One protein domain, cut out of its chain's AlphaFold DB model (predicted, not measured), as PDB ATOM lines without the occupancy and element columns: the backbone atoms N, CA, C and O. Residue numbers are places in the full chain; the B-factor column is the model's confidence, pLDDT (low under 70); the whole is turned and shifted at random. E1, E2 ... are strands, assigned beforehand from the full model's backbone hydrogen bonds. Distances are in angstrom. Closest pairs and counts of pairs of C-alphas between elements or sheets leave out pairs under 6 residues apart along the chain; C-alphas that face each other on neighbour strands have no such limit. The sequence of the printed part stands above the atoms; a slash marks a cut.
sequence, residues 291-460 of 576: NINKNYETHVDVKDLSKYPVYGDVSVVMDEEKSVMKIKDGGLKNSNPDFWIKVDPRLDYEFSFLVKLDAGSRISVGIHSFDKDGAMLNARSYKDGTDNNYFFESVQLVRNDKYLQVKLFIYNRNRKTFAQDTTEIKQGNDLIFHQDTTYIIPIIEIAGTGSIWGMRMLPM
ATOM      1  N   ASN A 291      26.638 121.651  48.462       81.56
ATOM      2  CA  ASN A 291      26.694 122.924  49.200       81.56
ATOM      3  C   ASN A 291      26.709 124.172  48.301       81.56
ATOM      4  O   ASN A 291      26.343 125.248  48.761       81.56
ATOM      5  N   ILE A 292      27.158 124.040  47.049       86.56
ATOM      6  CA  ILE A 292      27.206 125.141  46.075       86.56
ATOM      7  C   ILE A 292      26.114 125.004  45.008       86.56
ATOM      8  O   ILE A 292      26.101 125.757  44.038       86.56
ATOM      9  N   ASN A 293      25.202 124.036  45.165       88.75
ATOM     10  CA  ASN A 293      24.078 123.877  44.256       88.75
ATOM     11  C   ASN A 293      23.125 125.066  44.406       88.75
ATOM     12  O   ASN A 293      22.565 125.296  45.474       88.75
ATOM     13  N   LYS A 294      22.936 125.799  43.311       89.62
ATOM     14  CA  LYS A 294      22.119 127.019  43.247       89.62
ATOM     15  C   LYS A 294      20.667 126.733  42.859       89.62
ATOM     16  O   LYS A 294      19.914 127.656  42.571       89.62
ATOM     17  N   ASN A 295      20.291 125.457  42.796       86.69
ATOM     18  CA  ASN A 295      18.923 125.044  42.529       86.69
ATOM     19  C   ASN A 295      17.994 125.347  43.726       86.69
ATOM     20  O   ASN A 295      18.447 125.577  44.845       86.69
ATOM     21  N   TYR A 296      16.682 125.304  43.492       86.69
ATOM     22  CA  TYR A 296      15.638 125.640  44.471       86.69
ATOM     23  C   TYR A 296      15.611 124.727  45.710       86.69
ATOM     24  O   TYR A 296      15.108 125.107  46.769       86.69
ATOM     25  N   GLU A 297      16.169 123.522  45.595       85.25
ATOM     26  CA  GLU A 297      16.344 122.579  46.694       85.25
ATOM     27  C   GLU A 297      17.782 122.047  46.717       85.25
ATOM     28  O   GLU A 297      18.417 121.851  45.680       85.25
ATOM     29  N   THR A 298      18.298 121.778  47.918       77.56
ATOM     30  CA  THR A 298      19.646 121.216  48.116       77.56
ATOM     31  C   THR A 298      19.693 119.700  47.926       77.56
ATOM     32  O   THR A 298      20.768 119.114  47.848       77.56
ATOM     33  N   HIS A 299      18.535 119.043  47.877       80.44
ATOM     34  CA  HIS A 299      18.412 117.597  47.727       80.44
ATOM     35  C   HIS A 299      18.273 117.214  46.248       80.44
ATOM     36  O   HIS A 299      17.856 118.019  45.425       80.44
ATOM     37  N   VAL A 300      18.589 115.960  45.914       82.88
ATOM     38  CA  VAL A 300      18.449 115.438  44.539       82.88
ATOM     39  C   VAL A 300      16.977 115.230  44.153       82.88
ATOM     40  O   VAL A 300      16.603 115.371  42.988       82.88
ATOM     41  N   ASP A 301      16.149 114.894  45.140       86.81
ATOM     42  CA  ASP A 301      14.719 114.640  44.991       86.81
ATOM     43  C   ASP A 301      13.895 115.924  45.051       86.81
ATOM     44  O   ASP A 301      14.151 116.779  45.900       86.81
ATOM     45  N   VAL A 302      12.852 115.999  44.218       87.62
ATOM     46  CA  VAL A 302      11.890 117.110  44.222       87.62
ATOM     47  C   VAL A 302      10.873 116.866  45.329       87.62
ATOM     48  O   VAL A 302      10.088 115.918  45.235       87.62
ATOM     49  N   LYS A 303      10.884 117.684  46.385       87.94
ATOM     50  CA  LYS A 303       9.974 117.509  47.536       87.94
ATOM     51  C   LYS A 303       8.852 118.531  47.559       87.94
ATOM     52  O   LYS A 303       7.701 118.158  47.774       87.94
ATOM     53  N   ASP A 304       9.184 119.800  47.355       87.88
ATOM     54  CA  ASP A 304       8.244 120.906  47.469       87.88
ATOM     55  C   ASP A 304       8.148 121.678  46.155       87.88
ATOM     56  O   ASP A 304       9.057 122.407  45.760       87.88
ATOM     57  N   LEU A 305       7.005 121.539  45.485       88.31
ATOM     58  CA  LEU A 305       6.761 122.188  44.204       88.31
ATOM     59  C   LEU A 305       6.634 123.714  44.323       88.31
ATOM     60  O   LEU A 305       6.870 124.413  43.343       88.31
ATOM     61  N   SER A 306       6.293 124.241  45.505       89.31
ATOM     62  CA  SER A 306       6.082 125.682  45.705       89.31
ATOM     63  C   SER A 306       7.360 126.511  45.556       89.31
ATOM     64  O   SER A 306       7.290 127.705  45.273       89.31
ATOM     65  N   LYS A 307       8.529 125.874  45.696       89.69
ATOM     66  CA  LYS A 307       9.841 126.508  45.530       89.69
ATOM     67  C   LYS A 307      10.269 126.654  44.075       89.69
ATOM     68  O   LYS A 307      11.212 127.387  43.800       89.69
ATOM     69  N   TYR A 308       9.611 125.950  43.158       90.50
ATOM     70  CA  TYR A 308       9.968 125.947  41.748       90.50
ATOM     71  C   TYR A 308       9.064 126.903  40.953       90.50
ATOM     72  O   TYR A 308       7.871 127.014  41.249       90.50
ATOM     73  N   PRO A 309       9.583 127.544  39.889       91.94
ATOM     74  CA  PRO A 309       8.812 128.402  38.990       91.94
ATOM     75  C   PRO A 309       7.925 127.575  38.040       91.94
ATOM     76  O   PRO A 309       8.123 127.587  36.826       91.94
ATOM     77  N   VAL A 310       6.977 126.808  38.581       92.81
ATOM     78  CA  VAL A 310       6.147 125.878  37.801       92.81
ATOM     79  C   VAL A 310       4.991 126.562  37.075       92.81
ATOM     80  O   VAL A 310       4.377 127.498  37.584       92.81
ATOM     81  N   TYR A 311       4.641 126.033  35.904       92.25
ATOM     82  CA  TYR A 311       3.433 126.384  35.161       92.25
ATOM     83  C   TYR A 311       2.862 125.143  34.452       92.25
ATOM     84  O   TYR A 311       3.604 124.238  34.069       92.25
ATOM     85  N   GLY A 312       1.544 125.108  34.240       90.19
ATOM     86  CA  GLY A 312       0.861 123.971  33.605       90.19
ATOM     87  C   GLY A 312       0.506 122.835  34.574       90.19
ATOM     88  O   GLY A 312       0.359 123.057  35.775       90.19
ATOM     89  N   ASP A 313       0.321 121.622  34.042       91.25
ATOM     90  CA  ASP A 313      -0.003 120.416  34.822       91.25
ATOM     91  C   ASP A 313       1.291 119.735  35.287       91.25
ATOM     92  O   ASP A 313       1.856 118.866  34.606       91.25
ATOM     93  N   VAL A 314       1.763 120.184  36.452       92.69
ATOM     94  CA  VAL A 314       2.966 119.695  37.125       92.69
ATOM     95  C   VAL A 314       2.594 119.157  38.505       92.69
ATOM     96  O   VAL A 314       1.911 119.815  39.286       92.69
ATOM     97  N   SER A 315       3.068 117.956  38.825       92.88
ATOM     98  CA  SER A 315       2.858 117.318  40.127       92.88
ATOM     99  C   SER A 315       4.105 116.571  40.581       92.88
ATOM    100  O   SER A 315       4.921 116.141  39.767       92.88
ATOM    101  N   VAL A 316       4.261 116.408  41.892       91.88
ATOM    102  CA  VAL A 316       5.318 115.567  42.462       91.88
ATOM    103  C   VAL A 316       4.785 114.144  42.574       91.88
ATOM    104  O   VAL A 316       3.732 113.920  43.174       91.88
ATOM    105  N   VAL A 317       5.487 113.184  41.975       91.88
ATOM    106  CA  VAL A 317       5.102 111.767  41.965       91.88
ATOM    107  C   VAL A 317       6.321 110.921  42.313       91.88
ATOM    108  O   VAL A 317       7.441 111.242  41.925       91.88
ATOM    109  N   MET A 318       6.099 109.819  43.026       89.38
ATOM    110  CA  MET A 318       7.118 108.789  43.209       89.38
ATOM    111  C   MET A 318       7.179 107.914  41.954       89.38
ATOM    112  O   MET A 318       6.222 107.194  41.660       89.38
ATOM    113  N   ASP A 319       8.283 107.984  41.213       86.25
ATOM    114  CA  ASP A 319       8.600 107.043  40.134       86.25
ATOM    115  C   ASP A 319       9.677 106.083  40.646       86.25
ATOM    116  O   ASP A 319      10.810 106.488  40.915       86.25
ATOM    117  N   GLU A 320       9.297 104.819  40.836       83.69
ATOM    118  CA  GLU A 320      10.096 103.813  41.548       83.69
ATOM    119  C   GLU A 320      10.430 104.270  42.986       83.69
ATOM    120  O   GLU A 320       9.546 104.316  43.840       83.69
ATOM    121  N   GLU A 321      11.689 104.624  43.254       84.50
ATOM    122  CA  GLU A 321      12.186 105.104  44.553       84.50
ATOM    123  C   GLU A 321      12.564 106.598  44.531       84.50
ATOM    124  O   GLU A 321      13.135 107.104  45.494       84.50
ATOM    125  N   LYS A 322      12.262 107.318  43.443       86.81
ATOM    126  CA  LYS A 322      12.656 108.721  43.243       86.81
ATOM    127  C   LYS A 322      11.446 109.638  43.317       86.81
ATOM    128  O   LYS A 322      10.434 109.374  42.667       86.81
ATOM    129  N   SER A 323      11.571 110.748  44.041       90.75
ATOM    130  CA  SER A 323      10.557 111.807  44.007       90.75
ATOM    131  C   SER A 323      10.842 112.724  42.824       90.75
ATOM    132  O   SER A 323      11.827 113.472  42.821       90.75
ATOM    133  N   VAL A 324      10.008 112.624  41.790       91.94
ATOM    134  CA  VAL A 324      10.217 113.294  40.504       91.94
ATOM    135  C   VAL A 324       9.133 114.325  40.231       91.94
ATOM    136  O   VAL A 324       7.984 114.198  40.661       91.94
ATOM    137  N   MET A 325       9.492 115.340  39.452       92.69
ATOM    138  CA  MET A 325       8.536 116.292  38.905       92.69
ATOM    139  C   MET A 325       7.887 115.671  37.666       92.69
ATOM    140  O   MET A 325       8.515 115.584  36.608       92.69
ATOM    141  N   LYS A 326       6.643 115.203  37.796       92.75
ATOM    142  CA  LYS A 326       5.835 114.694  36.682       92.75
ATOM    143  C   LYS A 326       5.137 115.862  35.997       92.75
ATOM    144  O   LYS A 326       4.398 116.609  36.633       92.75
ATOM    145  N   ILE A 327       5.348 115.981  34.695       93.62
ATOM    146  CA  ILE A 327       4.812 117.057  33.858       93.62
ATOM    147  C   ILE A 327       3.943 116.398  32.791       93.62
ATOM    148  O   ILE A 327       4.405 115.450  32.156       93.62
ATOM    149  N   LYS A 328       2.693 116.840  32.612       89.88
ATOM    150  CA  LYS A 328       1.841 116.390  31.489       89.88
ATOM    151  C   LYS A 328       1.779 117.385  30.342       89.88
ATOM    152  O   LYS A 328       1.627 116.966  29.198       89.88
ATOM    153  N   ASP A 329       1.810 118.668  30.679       89.00
ATOM    154  CA  ASP A 329       1.934 119.783  29.748       89.00
ATOM    155  C   ASP A 329       2.370 121.021  30.541       89.00
ATOM    156  O   ASP A 329       1.750 121.346  31.561       89.00
ATOM    157  N   GLY A 330       3.449 121.678  30.117       91.25
ATOM    158  CA  GLY A 330       4.048 122.822  30.817       91.25
ATOM    159  C   GLY A 330       5.449 122.528  31.353       91.25
ATOM    160  O   GLY A 330       6.240 121.866  30.683       91.25
ATOM    161  N   GLY A 331       5.779 123.023  32.546       91.56
ATOM    162  CA  GLY A 331       7.066 122.771  33.197       91.56
ATOM    163  C   GLY A 331       7.547 123.931  34.060       91.56
ATOM    164  O   GLY A 331       6.810 124.398  34.924       91.56
ATOM    165  N   LEU A 332       8.789 124.369  33.856       91.56
ATOM    166  CA  LEU A 332       9.435 125.461  34.580       91.56
ATOM    167  C   LEU A 332       9.535 126.700  33.699       91.56
ATOM    168  O   LEU A 332      10.234 126.686  32.687       91.56
ATOM    169  N   LYS A 333       8.828 127.758  34.088       88.06
ATOM    170  CA  LYS A 333       8.867 129.079  33.462       88.06
ATOM    171  C   LYS A 333       8.154 130.074  34.360       88.06
ATOM    172  O   LYS A 333       6.984 129.899  34.688       88.06
ATOM    173  N   ASN A 334       8.841 131.150  34.715       84.56
ATOM    174  CA  ASN A 334       8.244 132.271  35.430       84.56
ATOM    175  C   ASN A 334       9.020 133.558  35.108       84.56
ATOM    176  O   ASN A 334      10.073 133.519  34.469       84.56
ATOM    177  N   SER A 335       8.477 134.692  35.532       81.81
ATOM    178  CA  SER A 335       9.126 136.003  35.551       81.81
ATOM    179  C   SER A 335       9.174 136.619  36.955       81.81
ATOM    180  O   SER A 335       9.748 137.692  37.111       81.81
ATOM    181  N   ASN A 336       8.593 135.967  37.972       87.69
ATOM    182  CA  ASN A 336       8.601 136.462  39.349       87.69
ATOM    183  C   ASN A 336      10.043 136.529  39.918       87.69
ATOM    184  O   ASN A 336      10.734 135.503  39.888       87.69
ATOM    185  N   PRO A 337      10.468 137.689  40.468       86.12
ATOM    186  CA  PRO A 337      11.743 137.858  41.165       86.12
ATOM    187  C   PRO A 337      12.048 136.844  42.268       86.12
ATOM    188  O   PRO A 337      13.214 136.522  42.483       86.12
ATOM    189  N   ASP A 338      11.031 136.279  42.923       87.56
ATOM    190  CA  ASP A 338      11.233 135.317  44.020       87.56
ATOM    191  C   ASP A 338      11.965 134.031  43.587       87.56
ATOM    192  O   ASP A 338      12.562 133.345  44.415       87.56
ATOM    193  N   PHE A 339      11.934 133.694  42.292       89.88
ATOM    194  CA  PHE A 339      12.581 132.496  41.739       89.88
ATOM    195  C   PHE A 339      13.911 132.788  41.034       89.88
ATOM    196  O   PHE A 339      14.449 131.905  40.355       89.88
ATOM    197  N   TRP A 340      14.427 134.014  41.144       90.94
ATOM    198  CA  TRP A 340      15.673 134.423  40.506       90.94
ATOM    199  C   TRP A 340      16.884 133.768  41.165       90.94
ATOM    200  O   TRP A 340      17.119 133.890  42.365       90.94
ATOM    201  N   ILE A 341      17.707 133.120  40.346       91.69
ATOM    202  CA  ILE A 341      19.000 132.585  40.757       91.69
ATOM    203  C   ILE A 341      20.062 133.636  40.435       91.69
ATOM    204  O   ILE A 341      20.299 133.952  39.270       91.69
ATOM    205  N   LYS A 342      20.706 134.182  41.470       91.88
ATOM    206  CA  LYS A 342      21.806 135.156  41.346       91.88
ATOM    207  C   LYS A 342      22.998 134.506  40.644       91.88
ATOM    208  O   LYS A 342      23.381 133.416  41.056       91.88
ATOM    209  N   VAL A 343      23.578 135.132  39.623       92.44
ATOM    210  CA  VAL A 343      24.741 134.648  38.848       92.44
ATOM    211  C   VAL A 343      25.710 135.790  38.535       92.44
ATOM    212  O   VAL A 343      25.288 136.939  38.436       92.44
ATOM    213  N   ASP A 344      26.985 135.481  38.306       91.69
ATOM    214  CA  ASP A 344      27.962 136.415  37.748       91.69
ATOM    215  C   ASP A 344      28.329 136.005  36.308       91.69
ATOM    216  O   ASP A 344      28.805 134.888  36.086       91.69
ATOM    217  N   PRO A 345      28.184 136.899  35.312       91.19
ATOM    218  CA  PRO A 345      28.400 136.578  33.904       91.19
ATOM    219  C   PRO A 345      29.882 136.374  33.554       91.19
ATOM    220  O   PRO A 345      30.218 136.142  32.391       91.19
ATOM    221  N   ARG A 346      30.794 136.505  34.522       89.25
ATOM    222  CA  ARG A 346      32.223 136.193  34.382       89.25
ATOM    223  C   ARG A 346      32.549 134.738  34.722       89.25
ATOM    224  O   ARG A 346      33.626 134.274  34.360       89.25
ATOM    225  N   LEU A 347      31.641 134.024  35.385       89.81
ATOM    226  CA  LEU A 347      31.799 132.609  35.706       89.81
ATOM    227  C   LEU A 347      31.075 131.731  34.681       89.81
ATOM    228  O   LEU A 347      30.056 132.115  34.111       89.81
ATOM    229  N   ASP A 348      31.610 130.529  34.479       91.62
ATOM    230  CA  ASP A 348      30.955 129.476  33.706       91.62
ATOM    231  C   ASP A 348      30.083 128.628  34.648       91.62
ATOM    232  O   ASP A 348      30.526 128.273  35.748       91.62
ATOM    233  N   TYR A 349      28.874 128.252  34.223       92.75
ATOM    234  CA  TYR A 349      27.965 127.390  34.992       92.75
ATOM    235  C   TYR A 349      27.554 126.151  34.201       92.75
ATOM    236  O   TYR A 349      27.334 126.197  32.993       92.75
ATOM    237  N   GLU A 350      27.390 125.050  34.923       92.12
ATOM    238  CA  GLU A 350      26.763 123.816  34.465       92.12
ATOM    239  C   GLU A 350      25.329 123.765  35.003       92.12
ATOM    240  O   GLU A 350      25.100 123.817  36.218       92.12
ATOM    241  N   PHE A 351      24.365 123.621  34.099       92.62
ATOM    242  CA  PHE A 351      22.989 123.268  34.415       92.62
ATOM    243  C   PHE A 351      22.746 121.817  34.007       92.62
ATOM    244  O   PHE A 351      22.881 121.458  32.838       92.62
ATOM    245  N   SER A 352      22.412 120.961  34.972       91.94
ATOM    246  CA  SER A 352      22.234 119.530  34.725       91.94
ATOM    247  C   SER A 352      20.976 118.978  35.377       91.94
ATOM    248  O   SER A 352      20.579 119.413  36.456       91.94
ATOM    249  N   PHE A 353      20.333 118.022  34.716       92.56
ATOM    250  CA  PHE A 353      19.160 117.320  35.235       92.56
ATOM    251  C   PHE A 353      18.974 115.975  34.527       92.56
ATOM    252  O   PHE A 353      19.562 115.710  33.477       92.56
ATOM    253  N   LEU A 354      18.151 115.107  35.107       92.38
ATOM    254  CA  LEU A 354      17.721 113.855  34.497       92.38
ATOM    255  C   LEU A 354      16.290 113.986  33.992       92.38
ATOM    256  O   LEU A 354      15.415 114.464  34.712       92.38
ATOM    257  N   VAL A 355      16.040 113.511  32.776       92.69
ATOM    258  CA  VAL A 355      14.715 113.568  32.152       92.69
ATOM    259  C   VAL A 355      14.322 112.235  31.523       92.69
ATOM    260  O   VAL A 355      15.146 111.533  30.935       92.69
ATOM    261  N   LYS A 356      13.040 111.892  31.640       92.88
ATOM    262  CA  LYS A 356      12.386 110.770  30.958       92.88
ATOM    263  C   LYS A 356      11.125 111.292  30.273       92.88
ATOM    264  O   LYS A 356      10.275 111.879  30.937       92.88
ATOM    265  N   LEU A 357      11.013 111.109  28.958       92.19
ATOM    266  CA  LEU A 357       9.870 111.565  28.159       92.19
ATOM    267  C   LEU A 357       9.076 110.383  27.614       92.19
ATOM    268  O   LEU A 357       9.666 109.393  27.178       92.19
ATOM    269  N   ASP A 358       7.754 110.520  27.569       90.56
ATOM    270  CA  ASP A 358       6.884 109.543  26.923       90.56
ATOM    271  C   ASP A 358       6.980 109.661  25.392       90.56
ATOM    272  O   ASP A 358       7.336 110.707  24.841       90.56
ATOM    273  N   ALA A 359       6.645 108.580  24.681       86.69
ATOM    274  CA  ALA A 359       6.717 108.541  23.221       86.69
ATOM    275  C   ALA A 359       5.904 109.682  22.577       86.69
ATOM    276  O   ALA A 359       4.715 109.835  22.841       86.69
ATOM    277  N   GLY A 360       6.551 110.463  21.707       85.19
ATOM    278  CA  GLY A 360       5.938 111.604  21.016       85.19
ATOM    279  C   GLY A 360       6.024 112.941  21.762       85.19
ATOM    280  O   GLY A 360       5.804 113.972  21.128       85.19
ATOM    281  N   SER A 361       6.410 112.948  23.042       92.00
ATOM    282  CA  SER A 361       6.609 114.181  23.819       92.00
ATOM    283  C   SER A 361       7.890 114.906  23.400       92.00
ATOM    284  O   SER A 361       8.842 114.281  22.916       92.00
ATOM    285  N   ARG A 362       7.922 116.232  23.562       92.06
ATOM    286  CA  ARG A 362       9.051 117.090  23.159       92.06
ATOM    287  C   ARG A 362       9.467 117.997  24.311       92.06
ATOM    288  O   ARG A 362       8.612 118.414  25.085       92.06
ATOM    289  N   ILE A 363      10.757 118.306  24.404       93.56
ATOM    290  CA  ILE A 363      11.326 119.161  25.452       93.56
ATOM    291  C   ILE A 363      12.039 120.377  24.850       93.56
ATOM    292  O   ILE A 363      12.778 120.250  23.874       93.56
ATOM    293  N   SER A 364      11.830 121.543  25.451       94.50
ATOM    294  CA  SER A 364      12.585 122.772  25.203       94.50
ATOM    295  C   SER A 364      13.282 123.187  26.492       94.50
ATOM    296  O   SER A 364      12.675 123.129  27.562       94.50
ATOM    297  N   VAL A 365      14.541 123.607  26.404       94.94
ATOM    298  CA  VAL A 365      15.311 124.059  27.570       94.94
ATOM    299  C   VAL A 365      16.007 125.364  27.244       94.94
ATOM    300  O   VAL A 365      16.620 125.499  26.187       94.94
ATOM    301  N   GLY A 366      15.929 126.315  28.164       94.25
ATOM    302  CA  GLY A 366      16.515 127.639  28.011       94.25
ATOM    303  C   GLY A 366      16.726 128.339  29.342       94.25
ATOM    304  O   GLY A 366      16.594 127.733  30.406       94.25
ATOM    305  N   ILE A 367      17.041 129.624  29.276       94.50
ATOM    306  CA  ILE A 367      17.194 130.513  30.424       94.50
ATOM    307  C   ILE A 367      16.533 131.857  30.131       94.50
ATOM    308  O   ILE A 367      16.646 132.396  29.035       94.50
ATOM    309  N   HIS A 368      15.873 132.438  31.124       93.31
ATOM    310  CA  HIS A 368      15.594 133.870  31.127       93.31
ATOM    311  C   HIS A 368      16.691 134.558  31.927       93.31
ATOM    312  O   HIS A 368      16.918 134.187  33.076       93.31
ATOM    313  N   SER A 369      17.359 135.540  31.325       93.88
ATOM    314  CA  SER A 369      18.375 136.350  31.997       93.88
ATOM    315  C   SER A 369      17.802 137.717  32.351       93.88
ATOM    316  O   SER A 369      17.027 138.273  31.577       93.88
ATOM    317  N   PHE A 370      18.202 138.271  33.493       94.38
ATOM    318  CA  PHE A 370      17.777 139.592  33.953       94.38
ATOM    319  C   PHE A 370      18.976 140.429  34.392       94.38
ATOM    320  O   PHE A 370      19.975 139.890  34.889       94.38
ATOM    321  N   ASP A 371      18.881 141.740  34.201       93.06
ATOM    322  CA  ASP A 371      19.819 142.701  34.779       93.06
ATOM    323  C   ASP A 371      19.510 142.983  36.262       93.06
ATOM    324  O   ASP A 371      18.612 142.393  36.868       93.06
ATOM    325  N   LYS A 372      20.282 143.892  36.865       88.81
ATOM    326  CA  LYS A 372      20.104 144.328  38.258       88.81
ATOM    327  C   LYS A 372      18.759 145.023  38.530       88.81
ATOM    328  O   LYS A 372      18.313 145.020  39.674       88.81
ATOM    329  N   ASP A 373      18.151 145.627  37.510       89.25
ATOM    330  CA  ASP A 373      16.918 146.416  37.600       89.25
ATOM    331  C   ASP A 373      15.681 145.553  37.257       89.25
ATOM    332  O   ASP A 373      14.541 146.008  37.367       89.25
ATOM    333  N   GLY A 374      15.897 144.288  36.876       87.06
ATOM    334  CA  GLY A 374      14.865 143.322  36.515       87.06
ATOM    335  C   GLY A 374      14.453 143.348  35.045       87.06
ATOM    336  O   GLY A 374      13.469 142.700  34.678       87.06
ATOM    337  N   ALA A 375      15.176 144.073  34.189       91.62
ATOM    338  CA  ALA A 375      14.934 144.042  32.756       91.62
ATOM    339  C   ALA A 375      15.448 142.729  32.160       91.62
ATOM    340  O   ALA A 375      16.520 142.231  32.505       91.62
ATOM    341  N   MET A 376      14.663 142.160  31.248       91.25
ATOM    342  CA  MET A 376      15.008 140.910  30.587       91.25
ATOM    343  C   MET A 376      16.123 141.134  29.559       91.25
ATOM    344  O   MET A 376      16.047 142.039  28.728       91.25
ATOM    345  N   LEU A 377      17.133 140.273  29.604       93.50
ATOM    346  CA  LEU A 377      18.278 140.254  28.704       93.50
ATOM    347  C   LEU A 377      18.291 138.953  27.902       93.50
ATOM    348  O   LEU A 377      17.862 137.907  28.392       93.50
ATOM    349  N   ASN A 378      18.836 139.012  26.689       93.19
ATOM    350  CA  ASN A 378      19.065 137.822  25.881       93.19
ATOM    351  C   ASN A 378      20.477 137.285  26.104       93.19
ATOM    352  O   ASN A 378      21.452 138.036  26.042       93.19
ATOM    353  N   ALA A 379      20.586 135.980  26.331       93.06
ATOM    354  CA  ALA A 379      21.844 135.267  26.193       93.06
ATOM    355  C   ALA A 379      22.232 135.158  24.708       93.06
ATOM    356  O   ALA A 379      21.447 135.474  23.809       93.06
ATOM    357  N   ARG A 380      23.465 134.724  24.448       93.44
ATOM    358  CA  ARG A 380      23.975 134.487  23.094       93.44
ATOM    359  C   ARG A 380      24.255 133.009  22.887       93.44
ATOM    360  O   ARG A 380      24.740 132.334  23.785       93.44
ATOM    361  N   SER A 381      24.012 132.513  21.688       92.31
ATOM    362  CA  SER A 381      24.394 131.171  21.254       92.31
ATOM    363  C   SER A 381      25.920 131.014  21.259       92.31
ATOM    364  O   SER A 381      26.636 131.826  20.670       92.31
ATOM    365  N   TYR A 382      26.440 129.954  21.883       92.00
ATOM    366  CA  TYR A 382      27.873 129.647  21.861       92.00
ATOM    367  C   TYR A 382      28.371 129.308  20.449       92.00
ATOM    368  O   TYR A 382      29.531 129.550  20.115       92.00
ATOM    369  N   LYS A 383      27.477 128.835  19.576       90.69
ATOM    370  CA  LYS A 383      27.809 128.425  18.212       90.69
ATOM    371  C   LYS A 383      28.188 129.589  17.299       90.69
ATOM    372  O   LYS A 383      29.174 129.520  16.568       90.69
ATOM    373  N   ASP A 384      27.382 130.642  17.307       89.19
ATOM    374  CA  ASP A 384      27.457 131.738  16.333       89.19
ATOM    375  C   ASP A 384      27.344 133.136  16.955       89.19
ATOM    376  O   ASP A 384      27.552 134.131  16.262       89.19
ATOM    377  N   GLY A 385      27.076 133.228  18.259       88.69
ATOM    378  CA  GLY A 385      26.967 134.488  18.992       88.69
ATOM    379  C   GLY A 385      25.645 135.221  18.789       88.69
ATOM    380  O   GLY A 385      25.523 136.351  19.260       88.69
ATOM    381  N   THR A 386      24.676 134.616  18.097       93.06
ATOM    382  CA  THR A 386      23.345 135.204  17.897       93.06
ATOM    383  C   THR A 386      22.556 135.234  19.201       93.06
ATOM    384  O   THR A 386      22.723 134.356  20.046       93.06
ATOM    385  N   ASP A 387      21.695 136.238  19.374       93.00
ATOM    386  CA  ASP A 387      20.832 136.330  20.552       93.00
ATOM    387  C   ASP A 387      19.882 135.129  20.595       93.00
ATOM    388  O   ASP A 387      19.042 134.943  19.710       93.00
ATOM    389  N   ASN A 388      20.028 134.307  21.628       92.44
ATOM    390  CA  ASN A 388      19.230 133.115  21.844       92.44
ATOM    391  C   ASN A 388      19.210 132.764  23.337       92.44
ATOM    392  O   ASN A 388      20.248 132.698  23.990       92.44
ATOM    393  N   ASN A 389      18.015 132.502  23.859       92.94
ATOM    394  CA  ASN A 389      17.782 132.124  25.252       92.94
ATOM    395  C   ASN A 389      17.579 130.617  25.441       92.94
ATOM    396  O   ASN A 389      17.523 130.148  26.575       92.94
ATOM    397  N   TYR A 390      17.448 129.853  24.358       94.06
ATOM    398  CA  TYR A 390      17.202 128.419  24.405       94.06
ATOM    399  C   TYR A 390      18.445 127.637  23.989       94.06
ATOM    400  O   TYR A 390      19.058 127.919  22.964       94.06
ATOM    401  N   PHE A 391      18.776 126.602  24.756       93.56
ATOM    402  CA  PHE A 391      19.785 125.622  24.359       93.56
ATOM    403  C   PHE A 391      19.284 124.791  23.179       93.56
ATOM    404  O   PHE A 391      19.995 124.543  22.208       93.56
ATOM    405  N   PHE A 392      18.027 124.361  23.273       93.31
ATOM    406  CA  PHE A 392      17.304 123.673  22.220       93.31
ATOM    407  C   PHE A 392      15.800 123.816  22.428       93.31
ATOM    408  O   PHE A 392      15.308 123.928  23.554       93.31
ATOM    409  N   GLU A 393      15.061 123.740  21.326       93.12
ATOM    410  CA  GLU A 393      13.611 123.878  21.315       93.12
ATOM    411  C   GLU A 393      12.958 122.653  20.684       93.12
ATOM    412  O   GLU A 393      13.355 122.188  19.615       93.12
ATOM    413  N   SER A 394      11.912 122.149  21.339       91.00
ATOM    414  CA  SER A 394      11.045 121.089  20.833       91.00
ATOM    415  C   SER A 394      11.823 119.856  20.354       91.00
ATOM    416  O   SER A 394      11.607 119.342  19.255       91.00
ATOM    417  N   VAL A 395      12.738 119.362  21.181       89.81
ATOM    418  CA  VAL A 395      13.596 118.206  20.903       89.81
ATOM    419  C   VAL A 395      12.939 116.905  21.358       89.81
ATOM    420  O   VAL A 395      12.270 116.856  22.389       89.81
ATOM    421  N   GLN A 396      13.147 115.829  20.593       88.06
ATOM    422  CA  GLN A 396      12.821 114.467  21.017       88.06
ATOM    423  C   GLN A 396      14.073 113.752  21.524       88.06
ATOM    424  O   GLN A 396      15.144 113.809  20.911       88.06
ATOM    425  N   LEU A 397      13.922 113.042  22.638       85.12
ATOM    426  CA  LEU A 397      14.987 112.217  23.188       85.12
ATOM    427  C   LEU A 397      15.120 110.910  22.402       85.12
ATOM    428  O   LEU A 397      14.135 110.325  21.956       85.12
ATOM    429  N   VAL A 398      16.356 110.424  22.284       81.94
ATOM    430  CA  VAL A 398      16.683 109.179  21.564       81.94
ATOM    431  C   VAL A 398      16.058 107.948  22.238       81.94
ATOM    432  O   VAL A 398      15.815 106.934  21.588       81.94
ATOM    433  N   ARG A 399      15.804 108.027  23.550       82.88
ATOM    434  CA  ARG A 399      15.234 106.954  24.369       82.88
ATOM    435  C   ARG A 399      14.123 107.486  25.264       82.88
ATOM    436  O   ARG A 399      14.243 108.576  25.813       82.88
ATOM    437  N   ASN A 400      13.089 106.672  25.443       84.81
ATOM    438  CA  ASN A 400      11.945 106.924  26.324       84.81
ATOM    439  C   ASN A 400      11.876 105.945  27.514       84.81
ATOM    440  O   ASN A 400      11.077 106.123  28.429       84.81
ATOM    441  N   ASP A 401      12.711 104.902  27.522       84.06
ATOM    442  CA  ASP A 401      12.676 103.834  28.522       84.06
ATOM    443  C   ASP A 401      13.475 104.161  29.794       84.06
ATOM    444  O   ASP A 401      13.200 103.600  30.854       84.06
ATOM    445  N   LYS A 402      14.448 105.077  29.712       87.25
ATOM    446  CA  LYS A 402      15.353 105.430  30.815       87.25
ATOM    447  C   LYS A 402      15.467 106.935  31.007       87.25
ATOM    448  O   LYS A 402      15.298 107.704  30.067       87.25
ATOM    449  N   TYR A 403      15.829 107.321  32.228       89.44
ATOM    450  CA  TYR A 403      16.282 108.672  32.531       89.44
ATOM    451  C   TYR A 403      17.593 108.954  31.796       89.44
ATOM    452  O   TYR A 403      18.570 108.219  31.959       89.44
ATOM    453  N   LEU A 404      17.600 110.012  30.994       90.44
ATOM    454  CA  LEU A 404      18.789 110.530  30.333       90.44
ATOM    455  C   LEU A 404      19.291 111.741  31.105       90.44
ATOM    456  O   LEU A 404      18.502 112.607  31.482       90.44
ATOM    457  N   GLN A 405      20.597 111.783  31.346       89.88
ATOM    458  CA  GLN A 405      21.242 112.964  31.895       89.88
ATOM    459  C   GLN A 405      21.411 113.993  30.778       89.88
ATOM    460  O   GLN A 405      21.843 113.655  29.677       89.88
ATOM    461  N   VAL A 406      21.030 115.227  31.074       91.12
ATOM    462  CA  VAL A 406      21.220 116.389  30.213       91.12
ATOM    463  C   VAL A 406      22.125 117.344  30.972       91.12
ATOM    464  O   VAL A 406      21.765 117.770  32.071       91.12
ATOM    465  N   LYS A 407      23.292 117.658  30.408       91.00
ATOM    466  CA  LYS A 407      24.182 118.725  30.875       91.00
ATOM    467  C   LYS A 407      24.260 119.826  29.834       91.00
ATOM    468  O   LYS A 407      24.422 119.554  28.644       91.00
ATOM    469  N   LEU A 408      24.118 121.053  30.307       92.94
ATOM    470  CA  LEU A 408      24.084 122.266  29.507       92.94
ATOM    471  C   LEU A 408      25.022 123.278  30.137       92.94
ATOM    472  O   LEU A 408      25.046 123.416  31.366       92.94
ATOM    473  N   PHE A 409      25.785 123.979  29.308       92.81
ATOM    474  CA  PHE A 409      26.804 124.900  29.786       92.81
ATOM    475  C   PHE A 409      26.438 126.337  29.439       92.81
ATOM    476  O   PHE A 409      26.065 126.659  28.311       92.81
ATOM    477  N   ILE A 410      26.541 127.212  30.436       94.31
ATOM    478  CA  ILE A 410      26.422 128.653  30.250       94.31
ATOM    479  C   ILE A 410      27.801 129.243  30.487       94.31
ATOM    480  O   ILE A 410      28.284 129.288  31.620       94.31
ATOM    481  N   TYR A 411      28.439 129.665  29.406       93.44
ATOM    482  CA  TYR A 411      29.775 130.223  29.439       93.44
ATOM    483  C   TYR A 411      29.763 131.705  29.803       93.44
ATOM    484  O   TYR A 411      28.807 132.451  29.550       93.44
ATOM    485  N   ASN A 412      30.890 132.139  30.350       91.31
ATOM    486  CA  ASN A 412      31.172 133.521  30.661       91.31
ATOM    487  C   ASN A 412      31.040 134.415  29.420       91.31
ATOM    488  O   ASN A 412      31.292 134.008  28.285       91.31
ATOM    489  N   ARG A 413      30.719 135.686  29.644       89.44
ATOM    490  CA  ARG A 413      30.478 136.698  28.602       89.44
ATOM    491  C   ARG A 413      31.625 136.904  27.599       89.44
ATOM    492  O   ARG A 413      31.386 137.452  26.521       89.44
ATOM    493  N   ASN A 414      32.851 136.520  27.961       87.44
ATOM    494  CA  ASN A 414      34.065 136.715  27.165       87.44
ATOM    495  C   ASN A 414      34.431 135.478  26.325       87.44
ATOM    496  O   ASN A 414      35.404 135.526  25.568       87.44
ATOM    497  N   ARG A 415      33.678 134.376  26.441       87.12
ATOM    498  CA  ARG A 415      33.937 133.142  25.697       87.12
ATOM    499  C   ARG A 415      33.838 133.404  24.189       87.12
ATOM    500  O   ARG A 415      32.890 134.025  23.710       87.12
ATOM    501  N   LYS A 416      34.826 132.924  23.428       88.69
ATOM    502  CA  LYS A 416      34.803 132.980  21.957       88.69
ATOM    503  C   LYS A 416      33.845 131.932  21.419       88.69
ATOM    504  O   LYS A 416      33.871 130.804  21.891       88.69
ATOM    505  N   THR A 417      33.051 132.291  20.419       89.88
ATOM    506  CA  THR A 417      32.096 131.370  19.801       89.88
ATOM    507  C   THR A 417      32.795 130.186  19.133       89.88
ATOM    508  O   THR A 417      33.913 130.305  18.623       89.88
ATOM    509  N   PHE A 418      32.119 129.040  19.116       89.31
ATOM    510  CA  PHE A 418      32.622 127.801  18.545       89.31
ATOM    511  C   PHE A 418      31.602 127.192  17.580       89.31
ATOM    512  O   PHE A 418      30.611 126.594  17.974       89.31
ATOM    513  N   ALA A 419      31.865 127.298  16.276       86.06
ATOM    514  CA  ALA A 419      30.894 126.943  15.234       86.06
ATOM    515  C   ALA A 419      30.440 125.468  15.224       86.06
ATOM    516  O   ALA A 419      29.388 125.155  14.660       86.06
ATOM    517  N   GLN A 420      31.229 124.560  15.806       85.31
ATOM    518  CA  GLN A 420      30.910 123.131  15.896       85.31
ATOM    519  C   GLN A 420      30.241 122.753  17.221       85.31
ATOM    520  O   GLN A 420      30.112 121.567  17.517       85.31
ATOM    521  N   ASP A 421      29.829 123.742  18.010       85.25
ATOM    522  CA  ASP A 421      29.190 123.501  19.288       85.25
ATOM    523  C   ASP A 421      27.885 122.704  19.156       85.25
ATOM    524  O   ASP A 421      27.057 122.954  18.268       85.25
ATOM    525  N   THR A 422      27.722 121.746  20.068       85.50
ATOM    526  CA  THR A 422      26.504 120.965  20.267       85.50
ATOM    527  C   THR A 422      26.404 120.539  21.723       85.50
ATOM    528  O   THR A 422      27.396 120.077  22.285       85.50
ATOM    529  N   THR A 423      25.197 120.566  22.286       83.75
ATOM    530  CA  THR A 423      24.941 120.041  23.641       83.75
ATOM    531  C   THR A 423      25.297 118.549  23.769       83.75
ATOM    532  O   THR A 423      25.428 117.834  22.770       83.75
ATOM    533  N   GLU A 424      25.368 118.026  25.001       80.69
ATOM    534  CA  GLU A 424      25.669 116.607  25.276       80.69
ATOM    535  C   GLU A 424      24.724 115.634  24.541       80.69
ATOM    536  O   GLU A 424      25.139 114.576  24.060       80.69
ATOM    537  N   ILE A 425      23.453 116.016  24.376       83.81
ATOM    538  CA  ILE A 425      22.451 115.221  23.649       83.81
ATOM    539  C   ILE A 425      22.569 115.338  22.119       83.81
ATOM    540  O   ILE A 425      21.746 114.772  21.396       83.81
ATOM    541  N   LYS A 426      23.591 116.047  21.621       83.75
ATOM    542  CA  LYS A 426      23.862 116.353  20.206       83.75
ATOM    543  C   LYS A 426      22.729 117.112  19.511       83.75
ATOM    544  O   LYS A 426      22.531 116.961  18.304       83.75
ATOM    545  N   GLN A 427      21.962 117.898  20.265       83.75
ATOM    546  CA  GLN A 427      20.838 118.685  19.756       83.75
ATOM    547  C   GLN A 427      20.854 120.086  20.377       83.75
ATOM    548  O   GLN A 427      20.827 120.220  21.597       83.75
ATOM    549  N   GLY A 428      20.886 121.124  19.541       87.56
ATOM    550  CA  GLY A 428      21.044 122.510  19.994       87.56
ATOM    551  C   GLY A 428      22.493 122.895  20.279       87.56
ATOM    552  O   GLY A 428      23.411 122.220  19.814       87.56
ATOM    553  N   ASN A 429      22.680 123.970  21.039       92.00
ATOM    554  CA  ASN A 429      23.974 124.569  21.369       92.00
ATOM    555  C   ASN A 429      23.967 125.141  22.796       92.00
ATOM    556  O   ASN A 429      22.909 125.447  23.344       92.00
ATOM    557  N   ASP A 430      25.147 125.306  23.375       94.31
ATOM    558  CA  ASP A 430      25.359 125.973  24.656       94.31
ATOM    559  C   ASP A 430      25.172 127.494  24.536       94.31
ATOM    560  O   ASP A 430      25.017 128.048  23.437       94.31
ATOM    561  N   LEU A 431      25.152 128.184  25.679       94.69
ATOM    562  CA  LEU A 431      24.871 129.618  25.766       94.69
ATOM    563  C   LEU A 431      26.052 130.396  26.357       94.69
ATOM    564  O   LEU A 431      26.879 129.863  27.089       94.69
ATOM    565  N   ILE A 432      26.108 131.687  26.051       94.31
ATOM    566  CA  ILE A 432      27.040 132.681  26.581       94.31
ATOM    567  C   ILE A 432      26.216 133.773  27.266       94.31
ATOM    568  O   ILE A 432      25.258 134.289  26.679       94.31
ATOM    569  N   PHE A 433      26.608 134.187  28.469       94.75
ATOM    570  CA  PHE A 433      25.932 135.286  29.161       94.75
ATOM    571  C   PHE A 433      26.004 136.630  28.424       94.75
ATOM    572  O   PHE A 433      26.985 136.965  27.744       94.75
ATOM    573  N   HIS A 434      24.972 137.447  28.648       93.12
ATOM    574  CA  HIS A 434      25.040 138.881  28.404       93.12
ATOM    575  C   HIS A 434      25.926 139.552  29.466       93.12
ATOM    576  O   HIS A 434      26.057 139.069  30.590       93.12
ATOM    577  N   GLN A 435      26.545 140.684  29.127       89.19
ATOM    578  CA  GLN A 435      27.508 141.356  30.007       89.19
ATOM    579  C   GLN A 435      26.913 141.796  31.354       89.19
ATOM    580  O   GLN A 435      27.630 141.785  32.358       89.19
ATOM    581  N   ASP A 436      25.634 142.169  31.340       91.00
ATOM    582  CA  ASP A 436      24.908 142.761  32.469       91.00
ATOM    583  C   ASP A 436      23.980 141.766  33.190       91.00
ATOM    584  O   ASP A 436      23.240 142.153  34.095       91.00
ATOM    585  N   THR A 437      24.003 140.481  32.811       92.62
ATOM    586  CA  THR A 437      23.204 139.450  33.487       92.62
ATOM    587  C   THR A 437      23.602 139.363  34.958       92.62
ATOM    588  O   THR A 437      24.770 139.168  35.259       92.62
ATOM    589  N   THR A 438      22.638 139.495  35.865       92.44
ATOM    590  CA  THR A 438      22.835 139.359  37.324       92.44
ATOM    591  C   THR A 438      21.987 138.222  37.895       92.44
ATOM    592  O   THR A 438      22.349 137.584  38.883       92.44
ATOM    593  N   TYR A 439      20.857 137.930  37.251       93.81
ATOM    594  CA  TYR A 439      19.939 136.878  37.663       93.81
ATOM    595  C   TYR A 439      19.532 136.022  36.475       93.81
ATOM    596  O   TYR A 439      19.452 136.512  35.346       93.81
ATOM    597  N   ILE A 440      19.221 134.754  36.737       93.88
ATOM    598  CA  ILE A 440      18.585 133.878  35.757       93.88
ATOM    599  C   ILE A 440      17.428 133.075  36.340       93.88
ATOM    600  O   ILE A 440      17.357 132.829  37.543       93.88
ATOM    601  N   ILE A 441      16.562 132.599  35.452       93.69
ATOM    602  CA  ILE A 441      15.586 131.546  35.728       93.69
ATOM    603  C   ILE A 441      15.749 130.456  34.659       93.69
ATOM    604  O   ILE A 441      15.646 130.774  33.469       93.69
ATOM    605  N   PRO A 442      15.988 129.187  35.034       92.75
ATOM    606  CA  PRO A 442      16.008 128.089  34.080       92.75
ATOM    607  C   PRO A 442      14.597 127.816  33.549       92.75
ATOM    608  O   PRO A 442      13.619 127.802  34.299       92.75
ATOM    609  N   ILE A 443      14.507 127.565  32.249       93.69
ATOM    610  CA  ILE A 443      13.272 127.235  31.547       93.69
ATOM    611  C   ILE A 443      13.348 125.776  31.130       93.69
ATOM    612  O   ILE A 443      14.288 125.382  30.437       93.69
ATOM    613  N   ILE A 444      12.346 124.988  31.501       94.25
ATOM    614  CA  ILE A 444      12.163 123.637  30.970       94.25
ATOM    615  C   ILE A 444      10.699 123.474  30.595       94.25
ATOM    616  O   ILE A 444       9.839 123.440  31.467       94.25
ATOM    617  N   GLU A 445      10.415 123.350  29.306       94.62
ATOM    618  CA  GLU A 445       9.057 123.184  28.788       94.62
ATOM    619  C   GLU A 445       8.935 121.782  28.192       94.62
ATOM    620  O   GLU A 445       9.720 121.399  27.322       94.62
ATOM    621  N   ILE A 446       7.959 121.002  28.651       93.25
ATOM    622  CA  ILE A 446       7.626 119.697  28.085       93.25
ATOM    623  C   ILE A 446       6.248 119.798  27.436       93.25
ATOM    624  O   ILE A 446       5.236 119.991  28.108       93.25
ATOM    625  N   ALA A 447       6.226 119.639  26.114       92.00
ATOM    626  CA  ALA A 447       5.008 119.465  25.340       92.00
ATOM    627  C   ALA A 447       4.663 117.969  25.326       92.00
ATOM    628  O   ALA A 447       5.269 117.183  24.584       92.00
ATOM    629  N   GLY A 448       3.719 117.579  26.179       89.94
ATOM    630  CA  GLY A 448       3.377 116.186  26.461       89.94
ATOM    631  C   GLY A 448       3.901 115.704  27.815       89.94
ATOM    632  O   GLY A 448       4.261 116.487  28.690       89.94
ATOM    633  N   THR A 449       3.920 114.387  28.012       92.38
ATOM    634  CA  THR A 449       4.173 113.805  29.335       92.38
ATOM    635  C   THR A 449       5.644 113.443  29.543       92.38
ATOM    636  O   THR A 449       6.274 112.781  28.717       92.38
ATOM    637  N   GLY A 450       6.194 113.863  30.681       92.44
ATOM    638  CA  GLY A 450       7.584 113.646  31.056       92.44
ATOM    639  C   GLY A 450       7.823 113.673  32.562       92.44
ATOM    640  O   GLY A 450       6.916 113.869  33.375       92.44
ATOM    641  N   SER A 451       9.058 113.391  32.955       93.38
ATOM    642  CA  SER A 451       9.506 113.363  34.348       93.38
ATOM    643  C   SER A 451      10.902 113.956  34.450       93.38
ATOM    644  O   SER A 451      11.782 113.547  33.693       93.38
ATOM    645  N   ILE A 452      11.090 114.903  35.370       92.38
ATOM    646  CA  ILE A 452      12.370 115.573  35.639       92.38
ATOM    647  C   ILE A 452      12.831 115.238  37.058       92.38
ATOM    648  O   ILE A 452      12.026 115.192  37.990       92.38
ATOM    649  N   TRP A 453      14.133 115.011  37.220       91.69
ATOM    650  CA  TRP A 453      14.760 114.671  38.493       91.69
ATOM    651  C   TRP A 453      16.201 115.193  38.579       91.69
ATOM    652  O   TRP A 453      16.840 115.416  37.553       91.69
ATOM    653  N   GLY A 454      16.731 115.357  39.795       87.75
ATOM    654  CA  GLY A 454      18.156 115.617  40.018       87.75
ATOM    655  C   GLY A 454      18.669 116.916  39.400       87.75
ATOM    656  O   GLY A 454      19.776 116.937  38.868       87.75
ATOM    657  N   MET A 455      17.861 117.977  39.438       90.31
ATOM    658  CA  MET A 455      18.249 119.288  38.922       90.31
ATOM    659  C   MET A 455      19.385 119.900  39.750       90.31
ATOM    660  O   MET A 455      19.331 119.947  40.984       90.31
ATOM    661  N   ARG A 456      20.412 120.398  39.064       90.25
ATOM    662  CA  ARG A 456      21.576 121.047  39.665       90.25
ATOM    663  C   ARG A 456      22.030 122.222  38.822       90.25
ATOM    664  O   ARG A 456      22.062 122.140  37.595       90.25
ATOM    665  N   MET A 457      22.441 123.282  39.506       91.19
ATOM    666  CA  MET A 457      23.118 124.416  38.898       91.19
ATOM    667  C   MET A 457      24.376 124.721  39.701       91.19
ATOM    668  O   MET A 457      24.299 125.042  40.887       91.19
ATOM    669  N   LEU A 458      25.533 124.587  39.064       90.94
ATOM    670  CA  LEU A 458      26.839 124.655  39.716       90.94
ATOM    671  C   LEU A 458      27.779 125.522  38.879       90.94
ATOM    672  O   LEU A 458      27.652 125.526  37.656       90.94
ATOM    673  N   PRO A 459      28.759 126.213  39.478       90.31
ATOM    674  CA  PRO A 459      29.895 126.702  38.708       90.31
ATOM    675  C   PRO A 459      30.604 125.521  38.035       90.31
ATOM    676  O   PRO A 459      30.705 124.434  38.610       90.31
ATOM    677  N   MET A 460      31.087 125.719  36.814       86.25
ATOM    678  CA  MET A 460      31.588 124.628  35.977       86.25
ATOM    679  C   MET A 460      32.865 124.007  36.547       86.25
ATOM    680  O   MET A 460      32.978 122.786  36.662       86.25
TER     681      MET A 460
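What this domain is: This is residues 291 to 460 of the 576 residues of an uncharacterized protein of Chitinophaga jiangningensis (UniProt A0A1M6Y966). The model is a flattened barrel of strands, not fully closed: a layer of E6, E3 and E8 faces a layer of E5, E4 and E7, and the bent strand E2 joins them along one side by pairing with both E8 and E7. E1 extends the sheet beyond E2, and the opposite side, between E5 and E6, is open. The printed part has 170 residues, no named helix and eight named strands, E1 to E8 along the chain, in one branched, antiparallel, twisted sheet. The class is all strand, with 72 residues, under half, in named elements; the whole is compact, radius of gyration of the C-alphas 15.3 A, spanning 43 by 34 by 27 A.

How they stand to each other: E2, residues 322 to 332, bends by 122 degrees at residue 329. On one side of it is E1, residues 310 to 319, its hairpin partner, with N 313 and O 329 2.9 A apart. On the other side are E8, residues 450 to 459, with N 325 and O 452 2.9 A apart, and E7, residues 439 to 447, with N 332 and O 444 2.8 A apart. E3, residues 349 to 357, is antiparallel to E8, N 352 to O 456 2.9 A, and to edge strand E6, residues 404 to 411, N 351 to O 408 2.8 A. E4, residues 362 to 370, is antiparallel to E7, N 364 to O 445 2.8 A, and forms a hairpin with edge strand E5, residues 390 to 395, N 391 to O 365 2.8 A. The closest C-alphas of E5 and E6, Phe 391 and Leu 408, are 7.5 A apart.

Where its parts are: E1 begins at C-alpha 310 (6.147, 125.878, 37.801), and E8, 27.0 A long, ends at C-alpha 459 (29.895, 126.702, 38.708). E4 measures 26.4 A, E7 26.0 A and E3 25.0 A.

The domain as a whole: The C-alphas farthest apart, Asp 373 and Asp 401, are 43.7 A apart. The links E2 to E3, E4 to E5 and E6 to E7 are long. The printed part has no cut, and no printed residue is under 70 in pLDDT.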